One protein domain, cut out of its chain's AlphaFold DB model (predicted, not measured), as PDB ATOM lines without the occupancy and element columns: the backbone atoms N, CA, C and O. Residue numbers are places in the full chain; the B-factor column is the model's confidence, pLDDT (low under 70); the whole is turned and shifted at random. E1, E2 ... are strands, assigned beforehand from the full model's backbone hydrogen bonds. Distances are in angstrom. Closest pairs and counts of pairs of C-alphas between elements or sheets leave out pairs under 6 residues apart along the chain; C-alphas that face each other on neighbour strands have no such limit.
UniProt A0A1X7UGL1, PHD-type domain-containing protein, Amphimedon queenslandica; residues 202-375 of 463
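AT A GLANCE: This is residues 202 to 375 of the 463 residues of the protein "PHD-type domain-containing protein" of Amphimedon queenslandica (UniProt A0A1X7UGL1). The chain is wound as a solenoid of stacked turns, each with one longer strand and one shorter strand, and the stack makes the longest axis. The longer strands, E1 to E17 by odd numbers, line up as one wall and most of them bend sharply; the shorter ones, E2 to E18 by even numbers, line up as the wall facing it, and the chain goes from one wall to the other at each link. The two walls make a sandwich, two sheets face to face, set at a slant, with 31 degrees between their best planes. The printed part has 174 residues with 18 named strands, E1 to E18 in order along the chain, and no named helix; the class is all strand, and both sheets are parallel, in the orders E1 E3 E5 E7 E9 E11 E13 E15 E17 and E2 E4 E6 E8 E10 E12 E14 E16 E18. The whole is compact, with a radius of gyration of the C-alphas of 15.5 A, yet elongated, with spans of 44 by 26 by 16 A.

IN THESE COORDINATES: E1, residues 206 to 215, begins at C-alpha 206, at (-4.543, -4.972, 1.253), and is 21.6 A long; E2 is residues 218 to 222, 12.6 A. E3 is residues 225 to 234, E4 237 to 241, E5 244 to 253, E6 256 to 260, E7 263 to 272 and E8 275 to 279. E9, residues 282 to 291, is 21.4 A long, and its C-alpha 282 is at (-18.428, 5.906, -5.503). E10 is residues 294 to 298, E11 301 to 310, E12 313 to 317, E13 322 to 328, E14 332 to 336, E15 341 to 348 and E16 352 to 355. E17, residues 360 to 367, is 21.1 A long, and E18, residues 372 to 374, ends at C-alpha 374, at (-30.182, 26.198, -10.600).

HOW THE PARTS SIT: In the sheet of the longer strands, E1 and E17 are the edge strands. E1 and E3 are parallel, at 2 degrees, with N 209 and O 227 at 2.8 A, within hydrogen-bond range. E11 and E13 are parallel at 9 degrees, with N 304 and O 322 at 2.8 A, and E15 and E17 at 5 degrees, with N 342 and O 360 at 2.8 A. E1 bends by 84 degrees at residue 210, E9 by 84 degrees at residue 286 and E17 by 59 degrees at residue 363. This sheet is twisted, with C-alphas up to 7.2 A off its best plane, while its strands' lines turn by 5 degrees from edge to edge. In the other sheet the edge strands are E2 and E18. E2 and E4 are parallel at 2 degrees, with N 238 and O 218 at 2.8 A; E16 and E18 are parallel at 6 degrees, with N 373 and O 353 at 2.9 A. Residues 202 to 203 pair with residues 221 to 222 of E2, parallel. Between the two sheets, the parts that face each other are 11.2 A centre to centre, and the closest C-alphas of E1 and E2, those of Ser 212 and Ile 222, are 7.7 A apart.

THE WHOLE: The C-alphas farthest apart, those of Gly 207 and Arg 369, are 47.8 A apart. The printed part has no cut, and each link between successive strands is tight, with 2, 3 or 4 residues. The mean pLDDT of the printed part is 87.1, and residues 367 to 369 are under 70.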
ATOM      1  N   ARG A 202       4.393   2.702   0.218       83.44
ATOM      2  CA  ARG A 202       3.227   1.808   0.211       83.44
ATOM      3  C   ARG A 202       3.061   1.166   1.578       83.44
ATOM      4  O   ARG A 202       3.991   0.527   2.049       83.44
ATOM      5  N   ILE A 203       1.874   1.295   2.161       80.12
ATOM      6  CA  ILE A 203       1.559   0.799   3.500       80.12
ATOM      7  C   ILE A 203       0.301  -0.051   3.458       80.12
ATOM      8  O   ILE A 203      -0.733   0.402   2.957       80.12
ATOM      9  N   GLY A 204       0.393  -1.282   3.974       73.25
ATOM     10  CA  GLY A 204      -0.768  -2.134   4.261       73.25
ATOM     11  C   GLY A 204      -1.771  -2.194   3.108       73.25
ATOM     12  O   GLY A 204      -2.966  -1.984   3.292       73.25
ATOM     13  N   THR A 205      -1.287  -2.365   1.871       75.06
ATOM     14  CA  THR A 205      -2.090  -2.064   0.669       75.06
ATOM     15  C   THR A 205      -3.352  -2.915   0.536       75.06
ATOM     16  O   THR A 205      -4.285  -2.496  -0.163       75.06
ATOM     17  N   ARG A 206      -3.393  -4.077   1.200       79.44
ATOM     18  CA  ARG A 206      -4.543  -4.972   1.253       79.44
ATOM     19  C   ARG A 206      -4.705  -5.601   2.640       79.44
ATOM     20  O   ARG A 206      -3.806  -6.296   3.096       79.44
ATOM     21  N   GLY A 207      -5.886  -5.460   3.235       79.25
ATOM     22  CA  GLY A 207      -6.211  -6.071   4.526       79.25
ATOM     23  C   GLY A 207      -6.906  -5.102   5.473       79.25
ATOM     24  O   GLY A 207      -7.609  -4.193   5.029       79.25
ATOM     25  N   THR A 208      -6.728  -5.336   6.762       80.12
ATOM     26  CA  THR A 208      -7.227  -4.504   7.856       80.12
ATOM     27  C   THR A 208      -6.066  -3.639   8.348       80.12
ATOM     28  O   THR A 208      -5.027  -4.150   8.753       80.12
ATOM     29  N   LEU A 209      -6.201  -2.320   8.269       79.69
ATOM     30  CA  LEU A 209      -5.234  -1.364   8.805       79.69
ATOM     31  C   LEU A 209      -5.958  -0.489   9.820       79.69
ATOM     32  O   LEU A 209      -6.933   0.172   9.479       79.69
ATOM     33  N   THR A 210      -5.526  -0.503  11.072       82.06
ATOM     34  CA  THR A 210      -6.244   0.247  12.106       82.06
ATOM     35  C   THR A 210      -5.878   1.724  12.034       82.06
ATOM     36  O   THR A 210      -6.768   2.560  11.907       82.06
ATOM     37  N   GLN A 211      -4.586   2.057  12.021       82.25
ATOM     38  CA  GLN A 211      -4.148   3.451  12.019       82.25
ATOM     39  C   GLN A 211      -2.888   3.679  11.178       82.25
ATOM     40  O   GLN A 211      -1.945   2.890  11.212       82.25
ATOM     41  N   SER A 212      -2.840   4.801  10.467       81.62
ATOM     42  CA  SER A 212      -1.618   5.322   9.846       81.62
ATOM     43  C   SER A 212      -1.466   6.815  10.128       81.62
ATOM     44  O   SER A 212      -2.420   7.558   9.903       81.62
ATOM     45  N   SER A 213      -0.285   7.250  10.567       82.94
ATOM     46  CA  SER A 213       0.071   8.667  10.706       82.94
ATOM     47  C   SER A 213       1.372   8.933   9.960       82.94
ATOM     48  O   SER A 213       2.352   8.241  10.223       82.94
ATOM     49  N   GLU A 214       1.417   9.873   9.022       73.25
ATOM     50  CA  GLU A 214       2.673  10.162   8.318       73.25
ATOM     51  C   GLU A 214       2.834  11.625   7.924       73.25
ATOM     52  O   GLU A 214       2.031  12.144   7.140       73.25
ATOM     53  N   ASP A 215       3.993  12.190   8.255       74.94
ATOM     54  CA  ASP A 215       4.324  13.559   7.884       74.94
ATOM     55  C   ASP A 215       5.313  13.601   6.720       74.94
ATOM     56  O   ASP A 215       6.228  12.784   6.568       74.94
ATOM     57  N   GLY A 216       5.113  14.565   5.831       71.94
ATOM     58  CA  GLY A 216       6.008  14.835   4.716       71.94
ATOM     59  C   GLY A 216       5.414  14.512   3.351       71.94
ATOM     60  O   GLY A 216       4.481  13.722   3.178       71.94
ATOM     61  N   GLY A 217       5.972  15.187   2.346       73.81
ATOM     62  CA  GLY A 217       5.420  15.174   1.002       73.81
ATOM     63  C   GLY A 217       5.843  13.990   0.132       73.81
ATOM     64  O   GLY A 217       6.845  13.327   0.373       73.81
ATOM     65  N   GLY A 218       5.106  13.726  -0.945       82.44
ATOM     66  CA  GLY A 218       5.477  12.684  -1.910       82.44
ATOM     67  C   GLY A 218       4.319  11.803  -2.356       82.44
ATOM     68  O   GLY A 218       3.173  12.239  -2.388       82.44
ATOM     69  N   SER A 219       4.622  10.581  -2.798       86.06
ATOM     70  CA  SER A 219       3.630   9.666  -3.378       86.06
ATOM     71  C   SER A 219       3.315   8.512  -2.430       86.06
ATOM     72  O   SER A 219       4.029   7.511  -2.422       86.06
ATOM     73  N   LYS A 220       2.232   8.618  -1.661       86.38
ATOM     74  CA  LYS A 220       1.860   7.634  -0.632       86.38
ATOM     75  C   LYS A 220       0.665   6.779  -1.067       86.38
ATOM     76  O   LYS A 220      -0.244   7.237  -1.769       86.38
ATOM     77  N   ARG A 221       0.681   5.497  -0.700       88.62
ATOM     78  CA  ARG A 221      -0.418   4.542  -0.922       88.62
ATOM     79  C   ARG A 221      -0.682   3.771   0.359       88.62
ATOM     80  O   ARG A 221       0.095   2.879   0.681       88.62
ATOM     81  N   ILE A 222      -1.794   4.051   1.019       87.25
ATOM     82  CA  ILE A 222      -2.106   3.499   2.335       87.25
ATOM     83  C   ILE A 222      -3.430   2.748   2.286       87.25
ATOM     84  O   ILE A 222      -4.411   3.244   1.726       87.25
ATOM     85  N   GLY A 223      -3.460   1.529   2.831       84.88
ATOM     86  CA  GLY A 223      -4.713   0.809   3.081       84.88
ATOM     87  C   GLY A 223      -5.587   0.657   1.836       84.88
ATOM     88  O   GLY A 223      -6.808   0.711   1.916       84.88
ATOM     89  N   THR A 224      -4.985   0.582   0.640       85.56
ATOM     90  CA  THR A 224      -5.712   0.878  -0.607       85.56
ATOM     91  C   THR A 224      -6.899  -0.047  -0.871       85.56
ATOM     92  O   THR A 224      -7.800   0.340  -1.627       85.56
ATOM     93  N   ARG A 225      -6.895  -1.248  -0.277       86.94
ATOM     94  CA  ARG A 225      -7.970  -2.229  -0.343       86.94
ATOM     95  C   ARG A 225      -8.246  -2.860   1.026       86.94
ATOM     96  O   ARG A 225      -7.372  -3.517   1.569       86.94
ATOM     97  N   GLY A 226      -9.489  -2.821   1.488       86.62
ATOM     98  CA  GLY A 226      -9.911  -3.499   2.718       86.62
ATOM     99  C   GLY A 226     -10.498  -2.516   3.717       86.62
ATOM    100  O   GLY A 226     -11.239  -1.628   3.302       86.62
ATOM    101  N   THR A 227     -10.218  -2.702   4.999       86.50
ATOM    102  CA  THR A 227     -10.764  -1.851   6.059       86.50
ATOM    103  C   THR A 227      -9.647  -0.988   6.626       86.50
ATOM    104  O   THR A 227      -8.637  -1.518   7.083       86.50
ATOM    105  N   LEU A 228      -9.822   0.326   6.594       86.88
ATOM    106  CA  LEU A 228      -8.922   1.289   7.211       86.88
ATOM    107  C   LEU A 228      -9.706   2.081   8.255       86.88
ATOM    108  O   LEU A 228     -10.706   2.707   7.918       86.88
ATOM    109  N   THR A 229      -9.309   2.040   9.522       88.88
ATOM    110  CA  THR A 229     -10.071   2.767  10.548       88.88
ATOM    111  C   THR A 229      -9.704   4.245  10.529       88.88
ATOM    112  O   THR A 229     -10.589   5.082  10.379       88.88
ATOM    113  N   GLN A 230      -8.417   4.582  10.589       88.56
ATOM    114  CA  GLN A 230      -7.979   5.973  10.650       88.56
ATOM    115  C   GLN A 230      -6.705   6.220   9.844       88.56
ATOM    116  O   GLN A 230      -5.747   5.449   9.907       88.56
ATOM    117  N   SER A 231      -6.669   7.338   9.130       88.06
ATOM    118  CA  SER A 231      -5.454   7.873   8.520       88.06
ATOM    119  C   SER A 231      -5.322   9.361   8.808       88.06
ATOM    120  O   SER A 231      -6.264  10.101   8.533       88.06
ATOM    121  N   SER A 232      -4.164   9.780   9.312       88.75
ATOM    122  CA  SER A 232      -3.776  11.184   9.447       88.75
ATOM    123  C   SER A 232      -2.516  11.427   8.629       88.75
ATOM    124  O   SER A 232      -1.552  10.680   8.773       88.75
ATOM    125  N   GLU A 233      -2.497  12.412   7.740       81.44
ATOM    126  CA  GLU A 233      -1.278  12.699   6.984       81.44
ATOM    127  C   GLU A 233      -1.059  14.180   6.715       81.44
ATOM    128  O   GLU A 233      -1.849  14.801   5.998       81.44
ATOM    129  N   ASP A 234       0.134  14.660   7.056       81.81
ATOM    130  CA  ASP A 234       0.524  16.038   6.801       81.81
ATOM    131  C   ASP A 234       1.527  16.129   5.655       81.81
ATOM    132  O   ASP A 234       2.368  15.259   5.403       81.81
ATOM    133  N   GLY A 235       1.412  17.203   4.883       79.56
ATOM    134  CA  GLY A 235       2.310  17.507   3.781       79.56
ATOM    135  C   GLY A 235       1.739  17.192   2.401       79.56
ATOM    136  O   GLY A 235       0.799  16.417   2.199       79.56
ATOM    137  N   GLY A 236       2.319  17.857   1.403       80.12
ATOM    138  CA  GLY A 236       1.774  17.856   0.053       80.12
ATOM    139  C   GLY A 236       2.217  16.687  -0.827       80.12
ATOM    140  O   GLY A 236       3.280  16.109  -0.644       80.12
ATOM    141  N   GLY A 237       1.441  16.339  -1.852       86.25
ATOM    142  CA  GLY A 237       1.851  15.298  -2.802       86.25
ATOM    143  C   GLY A 237       0.716  14.472  -3.384       86.25
ATOM    144  O   GLY A 237      -0.420  14.922  -3.484       86.25
ATOM    145  N   SER A 238       1.042  13.268  -3.852       89.81
ATOM    146  CA  SER A 238       0.099  12.346  -4.485       89.81
ATOM    147  C   SER A 238      -0.269  11.200  -3.545       89.81
ATOM    148  O   SER A 238       0.423  10.185  -3.511       89.81
ATOM    149  N   LYS A 239      -1.379  11.331  -2.820       90.06
ATOM    150  CA  LYS A 239      -1.801  10.363  -1.797       90.06
ATOM    151  C   LYS A 239      -2.972   9.502  -2.279       90.06
ATOM    152  O   LYS A 239      -3.854   9.949  -3.024       90.06
ATOM    153  N   ARG A 240      -2.959   8.218  -1.920       92.19
ATOM    154  CA  ARG A 240      -4.021   7.242  -2.213       92.19
ATOM    155  C   ARG A 240      -4.332   6.445  -0.959       92.19
ATOM    156  O   ARG A 240      -3.612   5.496  -0.661       92.19
ATOM    157  N   ILE A 241      -5.437   6.773  -0.311       90.81
ATOM    158  CA  ILE A 241      -5.803   6.216   0.988       90.81
ATOM    159  C   ILE A 241      -7.131   5.478   0.879       90.81
ATOM    160  O   ILE A 241      -8.078   5.979   0.266       90.81
ATOM    161  N   GLY A 242      -7.202   4.256   1.414       90.06
ATOM    162  CA  GLY A 242      -8.477   3.549   1.588       90.06
ATOM    163  C   GLY A 242      -9.297   3.420   0.304       90.06
ATOM    164  O   GLY A 242     -10.522   3.450   0.330       90.06
ATOM    165  N   THR A 243      -8.650   3.378  -0.871       90.81
ATOM    166  CA  THR A 243      -9.342   3.682  -2.138       90.81
ATOM    167  C   THR A 243     -10.476   2.716  -2.475       90.81
ATOM    168  O   THR A 243     -11.345   3.071  -3.282       90.81
ATOM    169  N   ARG A 244     -10.449   1.508  -1.900       91.44
ATOM    170  CA  ARG A 244     -11.468   0.478  -2.045       91.44
ATOM    171  C   ARG A 244     -11.764  -0.220  -0.713       91.44
ATOM    172  O   ARG A 244     -10.934  -0.996  -0.257       91.44
ATOM    173  N   GLY A 245     -12.981  -0.094  -0.201       90.50
ATOM    174  CA  GLY A 245     -13.433  -0.818   0.990       90.50
ATOM    175  C   GLY A 245     -14.067   0.113   2.012       90.50
ATOM    176  O   GLY A 245     -14.828   0.991   1.610       90.50
ATOM    177  N   THR A 246     -13.799  -0.102   3.296       91.00
ATOM    178  CA  THR A 246     -14.302   0.763   4.367       91.00
ATOM    179  C   THR A 246     -13.176   1.652   4.876       91.00
ATOM    180  O   THR A 246     -12.063   1.183   5.102       91.00
ATOM    181  N   LEU A 247     -13.456   2.943   5.009       92.81
ATOM    182  CA  LEU A 247     -12.576   3.923   5.629       92.81
ATOM    183  C   LEU A 247     -13.391   4.697   6.663       92.81
ATOM    184  O   LEU A 247     -14.369   5.333   6.283       92.81
ATOM    185  N   ALA A 248     -13.057   4.627   7.950       91.12
ATOM    186  CA  ALA A 248     -13.845   5.367   8.937       91.12
ATOM    187  C   ALA A 248     -13.455   6.852   8.928       91.12
ATOM    188  O   ALA A 248     -14.289   7.686   8.587       91.12
ATOM    189  N   HIS A 249     -12.189   7.179   9.188       92.44
ATOM    190  CA  HIS A 249     -11.740   8.568   9.305       92.44
ATOM    191  C   HIS A 249     -10.471   8.835   8.496       92.44
ATOM    192  O   HIS A 249      -9.514   8.062   8.534       92.44
ATOM    193  N   SER A 250     -10.458   9.958   7.784       91.31
ATOM    194  CA  SER A 250      -9.272  10.478   7.106       91.31
ATOM    195  C   SER A 250      -9.114  11.958   7.418       91.31
ATOM    196  O   SER A 250     -10.010  12.737   7.102       91.31
ATOM    197  N   THR A 251      -7.984  12.333   8.000       90.44
ATOM    198  CA  THR A 251      -7.565  13.719   8.221       90.44
ATOM    199  C   THR A 251      -6.320  13.976   7.392       90.44
ATOM    200  O   THR A 251      -5.394  13.167   7.406       90.44
ATOM    201  N   GLU A 252      -6.289  15.049   6.607       84.56
ATOM    202  CA  GLU A 252      -5.066  15.376   5.886       84.56
ATOM    203  C   GLU A 252      -4.838  16.863   5.660       84.56
ATOM    204  O   GLU A 252      -5.639  17.519   4.987       84.56
ATOM    205  N   ASP A 253      -3.621  17.297   5.965       84.75
ATOM    206  CA  ASP A 253      -3.200  18.668   5.736       84.75
ATOM    207  C   ASP A 253      -2.185  18.763   4.599       84.75
ATOM    208  O   ASP A 253      -1.350  17.889   4.335       84.75
ATOM    209  N   GLY A 254      -2.278  19.855   3.850       82.62
ATOM    210  CA  GLY A 254      -1.354  20.177   2.773       82.62
ATOM    211  C   GLY A 254      -1.875  19.839   1.380       82.62
ATOM    212  O   GLY A 254      -2.794  19.047   1.160       82.62
ATOM    213  N   GLY A 255      -1.278  20.505   0.391       83.19
ATOM    214  CA  GLY A 255      -1.813  20.513  -0.964       83.19
ATOM    215  C   GLY A 255      -1.365  19.349  -1.848       83.19
ATOM    216  O   GLY A 255      -0.298  18.776  -1.669       83.19
ATOM    217  N   GLY A 256      -2.131  19.002  -2.881       88.31
ATOM    218  CA  GLY A 256      -1.683  17.998  -3.851       88.31
ATOM    219  C   GLY A 256      -2.794  17.214  -4.528       88.31
ATOM    220  O   GLY A 256      -3.909  17.695  -4.688       88.31
ATOM    221  N   SER A 257      -2.465  16.014  -5.004       91.69
ATOM    222  CA  SER A 257      -3.390  15.113  -5.692       91.69
ATOM    223  C   SER A 257      -3.799  13.951  -4.789       91.69
ATOM    224  O   SER A 257      -3.099  12.943  -4.723       91.69
ATOM    225  N   LYS A 258      -4.956  14.058  -4.136       91.94
ATOM    226  CA  LYS A 258      -5.417  13.086  -3.138       91.94
ATOM    227  C   LYS A 258      -6.570  12.229  -3.664       91.94
ATOM    228  O   LYS A 258      -7.412  12.672  -4.453       91.94
ATOM    229  N   ARG A 259      -6.583  10.952  -3.279       94.25
ATOM    230  CA  ARG A 259      -7.643   9.983  -3.601       94.25
ATOM    231  C   ARG A 259      -7.978   9.174  -2.361       94.25
ATOM    232  O   ARG A 259      -7.257   8.226  -2.059       94.25
ATOM    233  N   ILE A 260      -9.091   9.500  -1.726       92.94
ATOM    234  CA  ILE A 260      -9.475   8.948  -0.427       92.94
ATOM    235  C   ILE A 260     -10.825   8.251  -0.553       92.94
ATOM    236  O   ILE A 260     -11.750   8.769  -1.188       92.94
ATOM    237  N   GLY A 261     -10.925   7.020  -0.047       92.19
ATOM    238  CA  GLY A 261     -12.205   6.304   0.050       92.19
ATOM    239  C   GLY A 261     -12.967   6.174  -1.274       92.19
ATOM    240  O   GLY A 261     -14.191   6.142  -1.293       92.19
ATOM    241  N   THR A 262     -12.284   6.181  -2.427       92.06
ATOM    242  CA  THR A 262     -12.952   6.467  -3.714       92.06
ATOM    243  C   THR A 262     -14.043   5.473  -4.110       92.06
ATOM    244  O   THR A 262     -14.879   5.813  -4.954       92.06
ATOM    245  N   ARG A 263     -14.004   4.251  -3.566       93.12
ATOM    246  CA  ARG A 263     -14.989   3.196  -3.786       93.12
ATOM    247  C   ARG A 263     -15.292   2.450  -2.481       93.12
ATOM    248  O   ARG A 263     -14.461   1.664  -2.045       93.12
ATOM    249  N   GLY A 264     -16.505   2.574  -1.961       92.19
ATOM    250  CA  GLY A 264     -16.953   1.836  -0.778       92.19
ATOM    251  C   GLY A 264     -17.634   2.749   0.231       92.19
ATOM    252  O   GLY A 264     -18.366   3.641  -0.192       92.19
ATOM    253  N   ALA A 265     -17.414   2.500   1.518       92.94
ATOM    254  CA  ALA A 265     -17.969   3.305   2.599       92.94
ATOM    255  C   ALA A 265     -16.871   4.174   3.213       92.94
ATOM    256  O   ALA A 265     -15.825   3.655   3.601       92.94
ATOM    257  N   LEU A 266     -17.111   5.479   3.277       94.06
ATOM    258  CA  LEU A 266     -16.263   6.450   3.951       94.06
ATOM    259  C   LEU A 266     -17.111   7.194   4.984       94.06
ATOM    260  O   LEU A 266     -18.092   7.830   4.608       94.06
ATOM    261  N   THR A 267     -16.773   7.117   6.267       93.81
ATOM    262  CA  THR A 267     -17.579   7.811   7.282       93.81
ATOM    263  C   THR A 267     -17.253   9.300   7.272       93.81
ATOM    264  O   THR A 267     -18.142  10.113   7.039       93.81
ATOM    265  N   GLN A 268     -15.984   9.670   7.430       93.12
ATOM    266  CA  GLN A 268     -15.583  11.066   7.543       93.12
ATOM    267  C   GLN A 268     -14.260  11.342   6.835       93.12
ATOM    268  O   GLN A 268     -13.288  10.596   6.969       93.12
ATOM    269  N   SER A 269     -14.212  12.461   6.123       93.12
ATOM    270  CA  SER A 269     -12.972  13.057   5.630       93.12
ATOM    271  C   SER A 269     -12.896  14.525   6.029       93.12
ATOM    272  O   SER A 269     -13.846  15.264   5.767       93.12
ATOM    273  N   SER A 270     -11.775  14.937   6.611       92.62
ATOM    274  CA  SER A 270     -11.434  16.337   6.866       92.62
ATOM    275  C   SER A 270     -10.126  16.646   6.158       92.62
ATOM    276  O   SER A 270      -9.162  15.900   6.331       92.62
ATOM    277  N   GLU A 271     -10.077  17.686   5.334       86.38
ATOM    278  CA  GLU A 271      -8.843  18.004   4.621       86.38
ATOM    279  C   GLU A 271      -8.601  19.490   4.430       86.38
ATOM    280  O   GLU A 271      -9.371  20.156   3.731       86.38
ATOM    281  N   ASP A 272      -7.406  19.926   4.810       85.81
ATOM    282  CA  ASP A 272      -6.984  21.304   4.632       85.81
ATOM    283  C   ASP A 272      -5.941  21.418   3.522       85.81
ATOM    284  O   ASP A 272      -5.116  20.537   3.247       85.81
ATOM    285  N   GLY A 273      -6.008  22.529   2.797       84.00
ATOM    286  CA  GLY A 273      -5.070  22.851   1.733       84.00
ATOM    287  C   GLY A 273      -5.559  22.505   0.328       84.00
ATOM    288  O   GLY A 273      -6.567  21.836   0.086       84.00
ATOM    289  N   GLY A 274      -4.838  23.049  -0.651       84.69
ATOM    290  CA  GLY A 274      -5.323  23.094  -2.024       84.69
ATOM    291  C   GLY A 274      -5.009  21.878  -2.898       84.69
ATOM    292  O   GLY A 274      -4.281  20.965  -2.532       84.69
ATOM    293  N   GLY A 275      -5.508  21.875  -4.132       89.38
ATOM    294  CA  GLY A 275      -5.107  20.900  -5.153       89.38
ATOM    295  C   GLY A 275      -6.245  20.051  -5.709       89.38
ATOM    296  O   GLY A 275      -7.377  20.504  -5.834       89.38
ATOM    297  N   SER A 276      -5.926  18.845  -6.172       92.75
ATOM    298  CA  SER A 276      -6.853  17.952  -6.872       92.75
ATOM    299  C   SER A 276      -7.283  16.786  -5.986       92.75
ATOM    300  O   SER A 276      -6.589  15.771  -5.919       92.75
ATOM    301  N   LYS A 277      -8.455  16.892  -5.363       92.81
ATOM    302  CA  LYS A 277      -8.962  15.908  -4.397       92.81
ATOM    303  C   LYS A 277     -10.100  15.071  -4.989       92.81
ATOM    304  O   LYS A 277     -10.910  15.537  -5.801       92.81
ATOM    305  N   ARG A 278     -10.129  13.781  -4.651       94.75
ATOM    306  CA  ARG A 278     -11.188  12.830  -5.031       94.75
ATOM    307  C   ARG A 278     -11.569  11.999  -3.819       94.75
ATOM    308  O   ARG A 278     -10.872  11.031  -3.516       94.75
ATOM    309  N   ILE A 279     -12.707  12.321  -3.227       93.75
ATOM    310  CA  ILE A 279     -13.166  11.726  -1.976       93.75
ATOM    311  C   ILE A 279     -14.473  10.983  -2.205       93.75
ATOM    312  O   ILE A 279     -15.376  11.494  -2.876       93.75
ATOM    313  N   GLY A 280     -14.571   9.748  -1.704       92.88
ATOM    314  CA  GLY A 280     -15.852   9.035  -1.614       92.88
ATOM    315  C   GLY A 280     -16.602   8.931  -2.945       92.88
ATOM    316  O   GLY A 280     -17.826   8.905  -2.988       92.88
ATOM    317  N   THR A 281     -15.892   8.957  -4.081       92.69
ATOM    318  CA  THR A 281     -16.528   9.251  -5.378       92.69
ATOM    319  C   THR A 281     -17.572   8.225  -5.807       92.69
ATOM    320  O   THR A 281     -18.386   8.536  -6.682       92.69
ATOM    321  N   ARG A 282     -17.509   7.008  -5.249       93.44
ATOM    322  CA  ARG A 282     -18.428   5.906  -5.503       93.44
ATOM    323  C   ARG A 282     -18.782   5.164  -4.208       93.44
ATOM    324  O   ARG A 282     -17.944   4.422  -3.713       93.44
ATOM    325  N   GLY A 283     -20.029   5.239  -3.761       92.50
ATOM    326  CA  GLY A 283     -20.504   4.501  -2.585       92.50
ATOM    327  C   GLY A 283     -21.129   5.423  -1.547       92.50
ATOM    328  O   GLY A 283     -21.821   6.361  -1.938       92.50
ATOM    329  N   THR A 284     -20.925   5.134  -0.268       92.94
ATOM    330  CA  THR A 284     -21.494   5.912   0.834       92.94
ATOM    331  C   THR A 284     -20.415   6.813   1.430       92.94
ATOM    332  O   THR A 284     -19.308   6.360   1.714       92.94
ATOM    333  N   LEU A 285     -20.720   8.099   1.563       94.69
ATOM    334  CA  LEU A 285     -19.898   9.088   2.249       94.69
ATOM    335  C   LEU A 285     -20.782   9.816   3.258       94.69
ATOM    336  O   LEU A 285     -21.751  10.454   2.856       94.69
ATOM    337  N   THR A 286     -20.496   9.715   4.551       94.00
ATOM    338  CA  THR A 286     -21.353  10.380   5.542       94.00
ATOM    339  C   THR A 286     -21.026  11.865   5.604       94.00
ATOM    340  O   THR A 286     -21.905  12.688   5.362       94.00
ATOM    341  N   GLN A 287     -19.764  12.220   5.837       93.56
ATOM    342  CA  GLN A 287     -19.361  13.610   6.011       93.56
ATOM    343  C   GLN A 287     -18.044  13.919   5.301       93.56
ATOM    344  O   GLN A 287     -17.074  13.168   5.394       93.56
ATOM    345  N   SER A 288     -18.000  15.063   4.628       93.56
ATOM    346  CA  SER A 288     -16.760  15.664   4.140       93.56
ATOM    347  C   SER A 288     -16.676  17.124   4.561       93.56
ATOM    348  O   SER A 288     -17.606  17.879   4.281       93.56
ATOM    349  N   SER A 289     -15.563  17.507   5.179       93.19
ATOM    350  CA  SER A 289     -15.184  18.896   5.431       93.19
ATOM    351  C   SER A 289     -13.901  19.182   4.666       93.19
ATOM    352  O   SER A 289     -12.948  18.409   4.785       93.19
ATOM    353  N   GLU A 290     -13.861  20.226   3.846       87.62
ATOM    354  CA  GLU A 290     -12.632  20.557   3.128       87.62
ATOM    355  C   GLU A 290     -12.370  22.053   3.019       87.62
ATOM    356  O   GLU A 290     -13.088  22.758   2.303       87.62
ATOM    357  N   ASP A 291     -11.198  22.467   3.486       86.38
ATOM    358  CA  ASP A 291     -10.754  23.847   3.384       86.38
ATOM    359  C   ASP A 291      -9.660  23.997   2.327       86.38
ATOM    360  O   ASP A 291      -8.867  23.098   2.018       86.38
ATOM    361  N   GLY A 292      -9.648  25.158   1.682       84.75
ATOM    362  CA  GLY A 292      -8.662  25.505   0.670       84.75
ATOM    363  C   GLY A 292      -9.106  25.238  -0.767       84.75
ATOM    364  O   GLY A 292     -10.104  24.581  -1.076       84.75
ATOM    365  N   GLY A 293      -8.359  25.835  -1.696       85.50
ATOM    366  CA  GLY A 293      -8.793  25.934  -3.082       85.50
ATOM    367  C   GLY A 293      -8.345  24.797  -4.000       85.50
ATOM    368  O   GLY A 293      -7.318  24.165  -3.792       85.50
ATOM    369  N   GLY A 294      -9.061  24.550  -5.095       89.69
ATOM    370  CA  GLY A 294      -8.608  23.590  -6.104       89.69
ATOM    371  C   GLY A 294      -9.714  22.850  -6.839       89.69
ATOM    372  O   GLY A 294     -10.821  23.347  -7.013       89.69
ATOM    373  N   SER A 295      -9.383  21.670  -7.358       92.94
ATOM    374  CA  SER A 295     -10.298  20.813  -8.109       92.94
ATOM    375  C   SER A 295     -10.759  19.634  -7.257       92.94
ATOM    376  O   SER A 295     -10.076  18.612  -7.195       92.94
ATOM    377  N   LYS A 296     -11.939  19.753  -6.651       93.25
ATOM    378  CA  LYS A 296     -12.486  18.764  -5.713       93.25
ATOM    379  C   LYS A 296     -13.610  17.947  -6.359       93.25
ATOM    380  O   LYS A 296     -14.399  18.440  -7.177       93.25
ATOM    381  N   ARG A 297     -13.646  16.645  -6.072       94.88
ATOM    382  CA  ARG A 297     -14.691  15.708  -6.522       94.88
ATOM    383  C   ARG A 297     -15.114  14.833  -5.356       94.88
ATOM    384  O   ARG A 297     -14.432  13.848  -5.071       94.88
ATOM    385  N   ILE A 298     -16.266  15.141  -4.786       94.00
ATOM    386  CA  ILE A 298     -16.745  14.532  -3.548       94.00
ATOM    387  C   ILE A 298     -18.063  13.812  -3.805       94.00
ATOM    388  O   ILE A 298     -18.945  14.337  -4.494       94.00
ATOM    389  N   GLY A 299     -18.181  12.572  -3.326       93.00
ATOM    390  CA  GLY A 299     -19.460  11.848  -3.299       93.00
ATOM    391  C   GLY A 299     -20.160  11.753  -4.657       93.00
ATOM    392  O   GLY A 299     -21.382  11.700  -4.740       93.00
ATOM    393  N   THR A 300     -19.417  11.813  -5.771       92.56
ATOM    394  CA  THR A 300     -20.025  12.126  -7.077       92.56
ATOM    395  C   THR A 300     -21.047  11.096  -7.553       92.56
ATOM    396  O   THR A 300     -21.858  11.428  -8.421       92.56
ATOM    397  N   ARG A 301     -20.972   9.860  -7.038       92.12
ATOM    398  CA  ARG A 301     -21.867   8.753  -7.359       92.12
ATOM    399  C   ARG A 301     -22.182   7.904  -6.126       92.12
ATOM    400  O   ARG A 301     -21.399   7.027  -5.784       92.12
ATOM    401  N   GLY A 302     -23.356   8.071  -5.540       91.25
ATOM    402  CA  GLY A 302     -23.789   7.281  -4.384       91.25
ATOM    403  C   GLY A 302     -24.521   8.146  -3.374       91.25
ATOM    404  O   GLY A 302     -25.239   9.048  -3.794       91.25
ATOM    405  N   THR A 303     -24.362   7.874  -2.087       92.38
ATOM    406  CA  THR A 303     -25.018   8.646  -1.029       92.38
ATOM    407  C   THR A 303     -23.988   9.523  -0.332       92.38
ATOM    408  O   THR A 303     -22.949   9.026   0.099       92.38
ATOM    409  N   LEU A 304     -24.267  10.818  -0.249       94.38
ATOM    410  CA  LEU A 304     -23.492  11.797   0.500       94.38
ATOM    411  C   LEU A 304     -24.420  12.486   1.495       94.38
ATOM    412  O   LEU A 304     -25.384  13.127   1.081       94.38
ATOM    413  N   THR A 305     -24.179  12.348   2.793       93.38
ATOM    414  CA  THR A 305     -25.075  12.973   3.777       93.38
ATOM    415  C   THR A 305     -24.755  14.456   3.913       93.38
ATOM    416  O   THR A 305     -25.632  15.285   3.690       93.38
ATOM    417  N   GLN A 306     -23.502  14.808   4.187       93.56
ATOM    418  CA  GLN A 306     -23.106  16.194   4.408       93.56
ATOM    419  C   GLN A 306     -21.775  16.517   3.733       93.56
ATOM    420  O   GLN A 306     -20.798  15.782   3.871       93.56
ATOM    421  N   SER A 307     -21.733  17.647   3.038       93.69
ATOM    422  CA  SER A 307     -20.494  18.268   2.576       93.69
ATOM    423  C   SER A 307     -20.433  19.720   3.018       93.69
ATOM    424  O   SER A 307     -21.370  20.466   2.743       93.69
ATOM    425  N   SER A 308     -19.331  20.101   3.658       93.00
ATOM    426  CA  SER A 308     -18.961  21.488   3.915       93.00
ATOM    427  C   SER A 308     -17.645  21.770   3.216       93.00
ATOM    428  O   SER A 308     -16.695  21.003   3.384       93.00
ATOM    429  N   GLU A 309     -17.568  22.824   2.413       87.81
ATOM    430  CA  GLU A 309     -16.299  23.196   1.804       87.81
ATOM    431  C   GLU A 309     -16.079  24.704   1.759       87.81
ATOM    432  O   GLU A 309     -16.825  25.435   1.098       87.81
ATOM    433  N   ASP A 310     -14.910  25.116   2.240       86.31
ATOM    434  CA  ASP A 310     -14.482  26.503   2.199       86.31
ATOM    435  C   ASP A 310     -13.345  26.687   1.194       86.31
ATOM    436  O   ASP A 310     -12.444  25.863   1.005       86.31
ATOM    437  N   GLY A 311     -13.409  27.798   0.467       84.75
ATOM    438  CA  GLY A 311     -12.371  28.195  -0.472       84.75
ATOM    439  C   GLY A 311     -12.712  27.981  -1.946       84.75
ATOM    440  O   GLY A 311     -13.735  27.422  -2.352       84.75
ATOM    441  N   GLY A 312     -11.835  28.536  -2.785       85.00
ATOM    442  CA  GLY A 312     -12.115  28.744  -4.200       85.00
ATOM    443  C   GLY A 312     -11.788  27.557  -5.107       85.00
ATOM    444  O   GLY A 312     -10.818  26.846  -4.892       85.00
ATOM    445  N   GLY A 313     -12.504  27.368  -6.215       89.44
ATOM    446  CA  GLY A 313     -12.034  26.464  -7.273       89.44
ATOM    447  C   GLY A 313     -13.125  25.713  -8.018       89.44
ATOM    448  O   GLY A 313     -14.245  26.186  -8.156       89.44
ATOM    449  N   SER A 314     -12.768  24.564  -8.590       92.56
ATOM    450  CA  SER A 314     -13.664  23.731  -9.393       92.56
ATOM    451  C   SER A 314     -14.161  22.531  -8.591       92.56
ATOM    452  O   SER A 314     -13.498  21.496  -8.549       92.56
ATOM    453  N   LYS A 315     -15.356  22.645  -8.012       92.75
ATOM    454  CA  LYS A 315     -15.936  21.637  -7.116       92.75
ATOM    455  C   LYS A 315     -17.050  20.846  -7.807       92.75
ATOM    456  O   LYS A 315     -17.845  21.386  -8.586       92.75
ATOM    457  N   ARG A 316     -17.093  19.530  -7.580       94.50
ATOM    458  CA  ARG A 316     -18.143  18.624  -8.080       94.50
ATOM    459  C   ARG A 316     -18.602  17.704  -6.962       94.50
ATOM    460  O   ARG A 316     -17.905  16.740  -6.655       94.50
ATOM    461  N   ILE A 317     -19.804  17.949  -6.466       93.50
ATOM    462  CA  ILE A 317     -20.299  17.351  -5.227       93.50
ATOM    463  C   ILE A 317     -21.616  16.643  -5.509       93.50
ATOM    464  O   ILE A 317     -22.486  17.188  -6.197       93.50
ATOM    465  N   GLY A 318     -21.743  15.387  -5.071       92.12
ATOM    466  CA  GLY A 318     -23.017  14.654  -5.109       92.12
ATOM    467  C   GLY A 318     -23.671  14.576  -6.494       92.12
ATOM    468  O   GLY A 318     -24.886  14.490  -6.622       92.12
ATOM    469  N   THR A 319     -22.894  14.687  -7.580       91.38
ATOM    470  CA  THR A 319     -23.474  15.033  -8.891       91.38
ATOM    471  C   THR A 319     -24.437  13.993  -9.467       91.38
ATOM    472  O   THR A 319     -25.211  14.343 -10.358       91.38
ATOM    473  N   ARG A 320     -24.349  12.729  -9.032       89.75
ATOM    474  CA  ARG A 320     -25.142  11.594  -9.519       89.75
ATOM    475  C   ARG A 320     -25.458  10.620  -8.377       89.75
ATOM    476  O   ARG A 320     -24.930   9.509  -8.344       89.75
ATOM    477  N   GLY A 321     -26.312  11.036  -7.456       89.00
ATOM    478  CA  GLY A 321     -26.689  10.235  -6.299       89.00
ATOM    479  C   GLY A 321     -27.588  11.013  -5.350       89.00
ATOM    480  O   GLY A 321     -28.244  11.951  -5.795       89.00
ATOM    481  N   THR A 322     -27.610  10.640  -4.078       90.69
ATOM    482  CA  THR A 322     -28.313  11.398  -3.042       90.69
ATOM    483  C   THR A 322     -27.316  12.290  -2.307       90.69
ATOM    484  O   THR A 322     -26.218  11.852  -1.972       90.69
ATOM    485  N   LEU A 323     -27.673  13.556  -2.116       93.25
ATOM    486  CA  LEU A 323     -26.941  14.542  -1.331       93.25
ATOM    487  C   LEU A 323     -27.923  15.190  -0.354       93.25
ATOM    488  O   LEU A 323     -28.878  15.827  -0.799       93.25
ATOM    489  N   ALA A 324     -27.744  15.005   0.955       90.31
ATOM    490  CA  ALA A 324     -28.673  15.601   1.913       90.31
ATOM    491  C   ALA A 324     -28.362  17.090   2.116       90.31
ATOM    492  O   ALA A 324     -29.200  17.925   1.791       90.31
ATOM    493  N   HIS A 325     -27.148  17.437   2.537       91.94
ATOM    494  CA  HIS A 325     -26.774  18.817   2.843       91.94
ATOM    495  C   HIS A 325     -25.440  19.198   2.200       91.94
ATOM    496  O   HIS A 325     -24.472  18.443   2.268       91.94
ATOM    497  N   SER A 326     -25.397  20.379   1.591       91.81
ATOM    498  CA  SER A 326     -24.177  20.983   1.051       91.81
ATOM    499  C   SER A 326     -24.060  22.421   1.540       91.81
ATOM    500  O   SER A 326     -24.971  23.206   1.286       91.81
ATOM    501  N   THR A 327     -22.962  22.767   2.200       90.88
ATOM    502  CA  THR A 327     -22.600  24.131   2.616       90.88
ATOM    503  C   THR A 327     -21.302  24.524   1.928       90.88
ATOM    504  O   THR A 327     -20.364  23.731   1.876       90.88
ATOM    505  N   GLU A 328     -21.270  25.690   1.290       86.12
ATOM    506  CA  GLU A 328     -20.207  26.006   0.339       86.12
ATOM    507  C   GLU A 328     -19.830  27.476   0.302       86.12
ATOM    508  O   GLU A 328     -20.456  28.254  -0.429       86.12
ATOM    509  N   ASP A 329     -18.674  27.799   0.865       84.50
ATOM    510  CA  ASP A 329     -18.182  29.166   0.883       84.50
ATOM    511  C   ASP A 329     -17.037  29.358  -0.115       84.50
ATOM    512  O   ASP A 329     -16.375  28.428  -0.599       84.50
ATOM    513  N   GLY A 330     -16.866  30.597  -0.559       83.25
ATOM    514  CA  GLY A 330     -15.800  30.978  -1.478       83.25
ATOM    515  C   GLY A 330     -16.106  30.819  -2.974       83.25
ATOM    516  O   GLY A 330     -17.192  30.445  -3.427       83.25
ATOM    517  N   GLY A 331     -15.103  31.202  -3.767       82.56
ATOM    518  CA  GLY A 331     -15.233  31.457  -5.199       82.56
ATOM    519  C   GLY A 331     -15.225  30.225  -6.120       82.56
ATOM    520  O   GLY A 331     -14.815  29.129  -5.757       82.56
ATOM    521  N   GLY A 332     -15.550  30.417  -7.397       87.25
ATOM    522  CA  GLY A 332     -15.175  29.479  -8.466       87.25
ATOM    523  C   GLY A 332     -16.329  28.718  -9.112       87.25
ATOM    524  O   GLY A 332     -17.462  29.184  -9.156       87.25
ATOM    525  N   SER A 333     -16.015  27.587  -9.743       90.75
ATOM    526  CA  SER A 333     -16.956  26.800 -10.542       90.75
ATOM    527  C   SER A 333     -17.499  25.606  -9.757       90.75
ATOM    528  O   SER A 333     -16.845  24.566  -9.678       90.75
ATOM    529  N   LYS A 334     -18.723  25.717  -9.239       91.00
ATOM    530  CA  LYS A 334     -19.367  24.694  -8.399       91.00
ATOM    531  C   LYS A 334     -20.422  23.910  -9.192       91.00
ATOM    532  O   LYS A 334     -21.188  24.473  -9.980       91.00
ATOM    533  N   ARG A 335     -20.451  22.581  -9.039       93.12
ATOM    534  CA  ARG A 335     -21.484  21.688  -9.602       93.12
ATOM    535  C   ARG A 335     -21.992  20.735  -8.530       93.12
ATOM    536  O   ARG A 335     -21.317  19.747  -8.242       93.12
ATOM    537  N   ILE A 336     -23.195  20.980  -8.031       91.94
ATOM    538  CA  ILE A 336     -23.744  20.290  -6.861       91.94
ATOM    539  C   ILE A 336     -25.041  19.586  -7.251       91.94
ATOM    540  O   ILE A 336     -25.879  20.153  -7.954       91.94
ATOM    541  N   GLY A 337     -25.182  18.305  -6.898       90.12
ATOM    542  CA  GLY A 337     -26.453  17.574  -7.026       90.12
ATOM    543  C   GLY A 337     -27.039  17.486  -8.446       90.12
ATOM    544  O   GLY A 337     -28.222  17.237  -8.626       90.12
ATOM    545  N   THR A 338     -26.242  17.722  -9.496       90.25
ATOM    546  CA  THR A 338     -26.797  18.091 -10.817       90.25
ATOM    547  C   THR A 338     -27.676  17.048 -11.514       90.25
ATOM    548  O   THR A 338     -28.390  17.436 -12.427       90.25
ATOM    549  N   ARG A 339     -27.574  15.756 -11.190       88.94
ATOM    550  CA  ARG A 339     -28.371  14.643 -11.754       88.94
ATOM    551  C   ARG A 339     -28.884  13.704 -10.653       88.94
ATOM    552  O   ARG A 339     -29.077  12.518 -10.905       88.94
ATOM    553  N   GLY A 340     -28.940  14.196  -9.422       85.25
ATOM    554  CA  GLY A 340     -29.241  13.416  -8.230       85.25
ATOM    555  C   GLY A 340     -30.401  14.011  -7.448       85.25
ATOM    556  O   GLY A 340     -31.065  14.921  -7.937       85.25
ATOM    557  N   THR A 341     -30.617  13.516  -6.237       87.38
ATOM    558  CA  THR A 341     -31.498  14.166  -5.267       87.38
ATOM    559  C   THR A 341     -30.641  15.017  -4.344       87.38
ATOM    560  O   THR A 341     -29.725  14.498  -3.711       87.38
ATOM    561  N   LEU A 342     -30.907  16.313  -4.282       88.62
ATOM    562  CA  LEU A 342     -30.262  17.259  -3.386       88.62
ATOM    563  C   LEU A 342     -31.318  17.808  -2.432       88.62
ATOM    564  O   LEU A 342     -32.275  18.443  -2.868       88.62
ATOM    565  N   THR A 343     -31.170  17.558  -1.137       88.19
ATOM    566  CA  THR A 343     -32.159  18.056  -0.177       88.19
ATOM    567  C   THR A 343     -31.909  19.542   0.046       88.19
ATOM    568  O   THR A 343     -32.734  20.361  -0.349       88.19
ATOM    569  N   GLN A 344     -30.749  19.926   0.568       88.31
ATOM    570  CA  GLN A 344     -30.458  21.318   0.895       88.31
ATOM    571  C   GLN A 344     -29.082  21.746   0.397       88.31
ATOM    572  O   GLN A 344     -28.100  21.018   0.551       88.31
ATOM    573  N   SER A 345     -29.007  22.953  -0.155       89.25
ATOM    574  CA  SER A 345     -27.745  23.632  -0.450       89.25
ATOM    575  C   SER A 345     -27.743  25.044   0.124       89.25
ATOM    576  O   SER A 345     -28.654  25.805  -0.187       89.25
ATOM    577  N   SER A 346     -26.722  25.394   0.900       88.56
ATOM    578  CA  SER A 346     -26.417  26.773   1.287       88.56
ATOM    579  C   SER A 346     -25.099  27.180   0.653       88.56
ATOM    580  O   SER A 346     -24.140  26.408   0.706       88.56
ATOM    581  N   GLU A 347     -25.037  28.341   0.015       82.19
ATOM    582  CA  GLU A 347     -23.832  28.723  -0.712       82.19
ATOM    583  C   GLU A 347     -23.519  30.211  -0.654       82.19
ATOM    584  O   GLU A 347     -24.190  31.013  -1.318       82.19
ATOM    585  N   ASP A 348     -22.357  30.534  -0.091       78.19
ATOM    586  CA  ASP A 348     -21.889  31.906  -0.037       78.19
ATOM    587  C   ASP A 348     -20.690  32.141  -0.963       78.19
ATOM    588  O   ASP A 348     -19.975  31.238  -1.423       78.19
ATOM    589  N   GLY A 349     -20.526  33.388  -1.391       78.56
ATOM    590  CA  GLY A 349     -19.430  33.793  -2.268       78.56
ATOM    591  C   GLY A 349     -19.691  33.629  -3.772       78.56
ATOM    592  O   GLY A 349     -20.776  33.273  -4.243       78.56
ATOM    593  N   GLY A 350     -18.683  34.008  -4.562       77.06
ATOM    594  CA  GLY A 350     -18.853  34.277  -5.990       77.06
ATOM    595  C   GLY A 350     -18.522  33.138  -6.956       77.06
ATOM    596  O   GLY A 350     -18.023  32.082  -6.588       77.06
ATOM    597  N   GLY A 351     -18.764  33.361  -8.248       84.56
ATOM    598  CA  GLY A 351     -18.373  32.431  -9.317       84.56
ATOM    599  C   GLY A 351     -19.527  31.708 -10.014       84.56
ATOM    600  O   GLY A 351     -20.683  32.112  -9.936       84.56
ATOM    601  N   SER A 352     -19.188  30.681 -10.794       88.25
ATOM    602  CA  SER A 352     -20.127  29.975 -11.670       88.25
ATOM    603  C   SER A 352     -20.726  28.750 -10.986       88.25
ATOM    604  O   SER A 352     -20.051  27.728 -10.856       88.25
ATOM    605  N   LYS A 353     -22.005  28.799 -10.608       88.12
ATOM    606  CA  LYS A 353     -22.646  27.730  -9.821       88.12
ATOM    607  C   LYS A 353     -23.707  26.979 -10.633       88.12
ATOM    608  O   LYS A 353     -24.477  27.577 -11.390       88.12
ATOM    609  N   ARG A 354     -23.720  25.645 -10.536       91.00
ATOM    610  CA  ARG A 354     -24.730  24.765 -11.152       91.00
ATOM    611  C   ARG A 354     -25.258  23.761 -10.139       91.00
ATOM    612  O   ARG A 354     -24.606  22.745  -9.896       91.00
ATOM    613  N   ILE A 355     -26.455  24.007  -9.635       88.69
ATOM    614  CA  ILE A 355     -27.050  23.247  -8.531       88.69
ATOM    615  C   ILE A 355     -28.294  22.545  -9.052       88.69
ATOM    616  O   ILE A 355     -29.064  23.161  -9.781       88.69
ATOM    617  N   GLY A 356     -28.474  21.253  -8.782       86.50
ATOM    618  CA  GLY A 356     -29.743  20.556  -9.051       86.50
ATOM    619  C   GLY A 356     -30.225  20.530 -10.516       86.50
ATOM    620  O   GLY A 356     -31.323  20.078 -10.785       86.50
ATOM    621  N   THR A 357     -29.427  20.979 -11.499       86.31
ATOM    622  CA  THR A 357     -29.878  21.305 -12.882       86.31
ATOM    623  C   THR A 357     -30.668  20.239 -13.656       86.31
ATOM    624  O   THR A 357     -31.334  20.579 -14.627       86.31
ATOM    625  N   ARG A 358     -30.530  18.958 -13.314       84.69
ATOM    626  CA  ARG A 358     -31.235  17.806 -13.905       84.69
ATOM    627  C   ARG A 358     -31.630  16.792 -12.819       84.69
ATOM    628  O   ARG A 358     -31.648  15.592 -13.083       84.69
ATOM    629  N   GLY A 359     -31.784  17.256 -11.586       79.81
ATOM    630  CA  GLY A 359     -32.054  16.448 -10.402       79.81
ATOM    631  C   GLY A 359     -33.153  17.082  -9.558       79.81
ATOM    632  O   GLY A 359     -33.662  18.148  -9.900       79.81
ATOM    633  N   THR A 360     -33.528  16.447  -8.455       82.75
ATOM    634  CA  THR A 360     -34.449  17.070  -7.501       82.75
ATOM    635  C   THR A 360     -33.655  17.952  -6.543       82.75
ATOM    636  O   THR A 360     -32.572  17.571  -6.104       82.75
ATOM    637  N   LEU A 361     -34.170  19.145  -6.260       84.06
ATOM    638  CA  LEU A 361     -33.621  20.087  -5.286       84.06
ATOM    639  C   LEU A 361     -34.766  20.532  -4.379       84.06
ATOM    640  O   LEU A 361     -35.753  21.044  -4.906       84.06
ATOM    641  N   THR A 362     -34.668  20.319  -3.062       84.12
ATOM    642  CA  THR A 362     -35.772  20.685  -2.147       84.12
ATOM    643  C   THR A 362     -35.649  22.104  -1.599       84.12
ATOM    644  O   THR A 362     -36.648  22.816  -1.548       84.12
ATOM    645  N   ARG A 363     -34.440  22.546  -1.231       83.06
ATOM    646  CA  ARG A 363     -34.198  23.883  -0.676       83.06
ATOM    647  C   ARG A 363     -32.820  24.404  -1.071       83.06
ATOM    648  O   ARG A 363     -31.840  23.667  -0.996       83.06
ATOM    649  N   SER A 364     -32.744  25.680  -1.430       83.38
ATOM    650  CA  SER A 364     -31.482  26.384  -1.654       83.38
ATOM    651  C   SER A 364     -31.496  27.765  -1.003       83.38
ATOM    652  O   SER A 364     -32.484  28.486  -1.134       83.38
ATOM    653  N   THR A 365     -30.416  28.117  -0.309       82.81
ATOM    654  CA  THR A 365     -30.148  29.435   0.294       82.81
ATOM    655  C   THR A 365     -28.813  29.949  -0.227       82.81
ATOM    656  O   THR A 365     -27.890  29.161  -0.438       82.81
ATOM    657  N   GLU A 366     -28.711  31.239  -0.541       70.69
ATOM    658  CA  GLU A 366     -27.553  31.739  -1.286       70.69
ATOM    659  C   GLU A 366     -27.265  33.218  -1.044       70.69
ATOM    660  O   GLU A 366     -28.069  34.058  -1.450       70.69
ATOM    661  N   ASP A 367     -26.045  33.533  -0.605       64.50
ATOM    662  CA  ASP A 367     -25.563  34.908  -0.505       64.50
ATOM    663  C   ASP A 367     -24.251  35.093  -1.295       64.50
ATOM    664  O   ASP A 367     -23.151  34.703  -0.910       64.50
ATOM    665  N   GLY A 368     -24.320  35.686  -2.496       67.38
ATOM    666  CA  GLY A 368     -23.093  35.930  -3.268       67.38
ATOM    667  C   GLY A 368     -23.252  36.348  -4.728       67.38
ATOM    668  O   GLY A 368     -24.254  36.069  -5.391       67.38
ATOM    669  N   ARG A 369     -22.210  37.008  -5.256       62.62
ATOM    670  CA  ARG A 369     -22.156  37.582  -6.615       62.62
ATOM    671  C   ARG A 369     -21.577  36.584  -7.632       62.62
ATOM    672  O   ARG A 369     -20.401  36.243  -7.561       62.62
ATOM    673  N   GLY A 370     -22.347  36.128  -8.625       72.44
ATOM    674  CA  GLY A 370     -21.832  35.217  -9.662       72.44
ATOM    675  C   GLY A 370     -22.880  34.685 -10.644       72.44
ATOM    676  O   GLY A 370     -24.078  34.857 -10.440       72.44
ATOM    677  N   SER A 371     -22.426  34.033 -11.720       78.25
ATOM    678  CA  SER A 371     -23.295  33.441 -12.749       78.25
ATOM    679  C   SER A 371     -23.853  32.093 -12.292       78.25
ATOM    680  O   SER A 371     -23.109  31.128 -12.125       78.25
ATOM    681  N   LYS A 372     -25.173  31.985 -12.138       78.12
ATOM    682  CA  LYS A 372     -25.813  30.806 -11.535       78.12
ATOM    683  C   LYS A 372     -26.776  30.117 -12.499       78.12
ATOM    684  O   LYS A 372     -27.420  30.753 -13.330       78.12
ATOM    685  N   ARG A 373     -26.865  28.788 -12.402       83.69
ATOM    686  CA  ARG A 373     -27.907  27.988 -13.055       83.69
ATOM    687  C   ARG A 373     -28.389  26.910 -12.101       83.69
ATOM    688  O   ARG A 373     -27.710  25.901 -11.918       83.69
ATOM    689  N   ILE A 374     -29.574  27.109 -11.559       80.88
ATOM    690  CA  ILE A 374     -30.182  26.198 -10.600       80.88
ATOM    691  C   ILE A 374     -31.286  25.438 -11.315       80.88
ATOM    692  O   ILE A 374     -32.045  26.010 -12.095       80.88
ATOM    693  N   GLY A 375     -31.286  24.121 -11.150       70.50
ATOM    694  CA  GLY A 375     -32.352  23.275 -11.651       70.50
ATOM    695  C   GLY A 375     -33.527  23.330 -10.722       70.50
ATOM    696  O   GLY A 375     -33.417  22.949  -9.563       70.50
TER     697      GLY A 375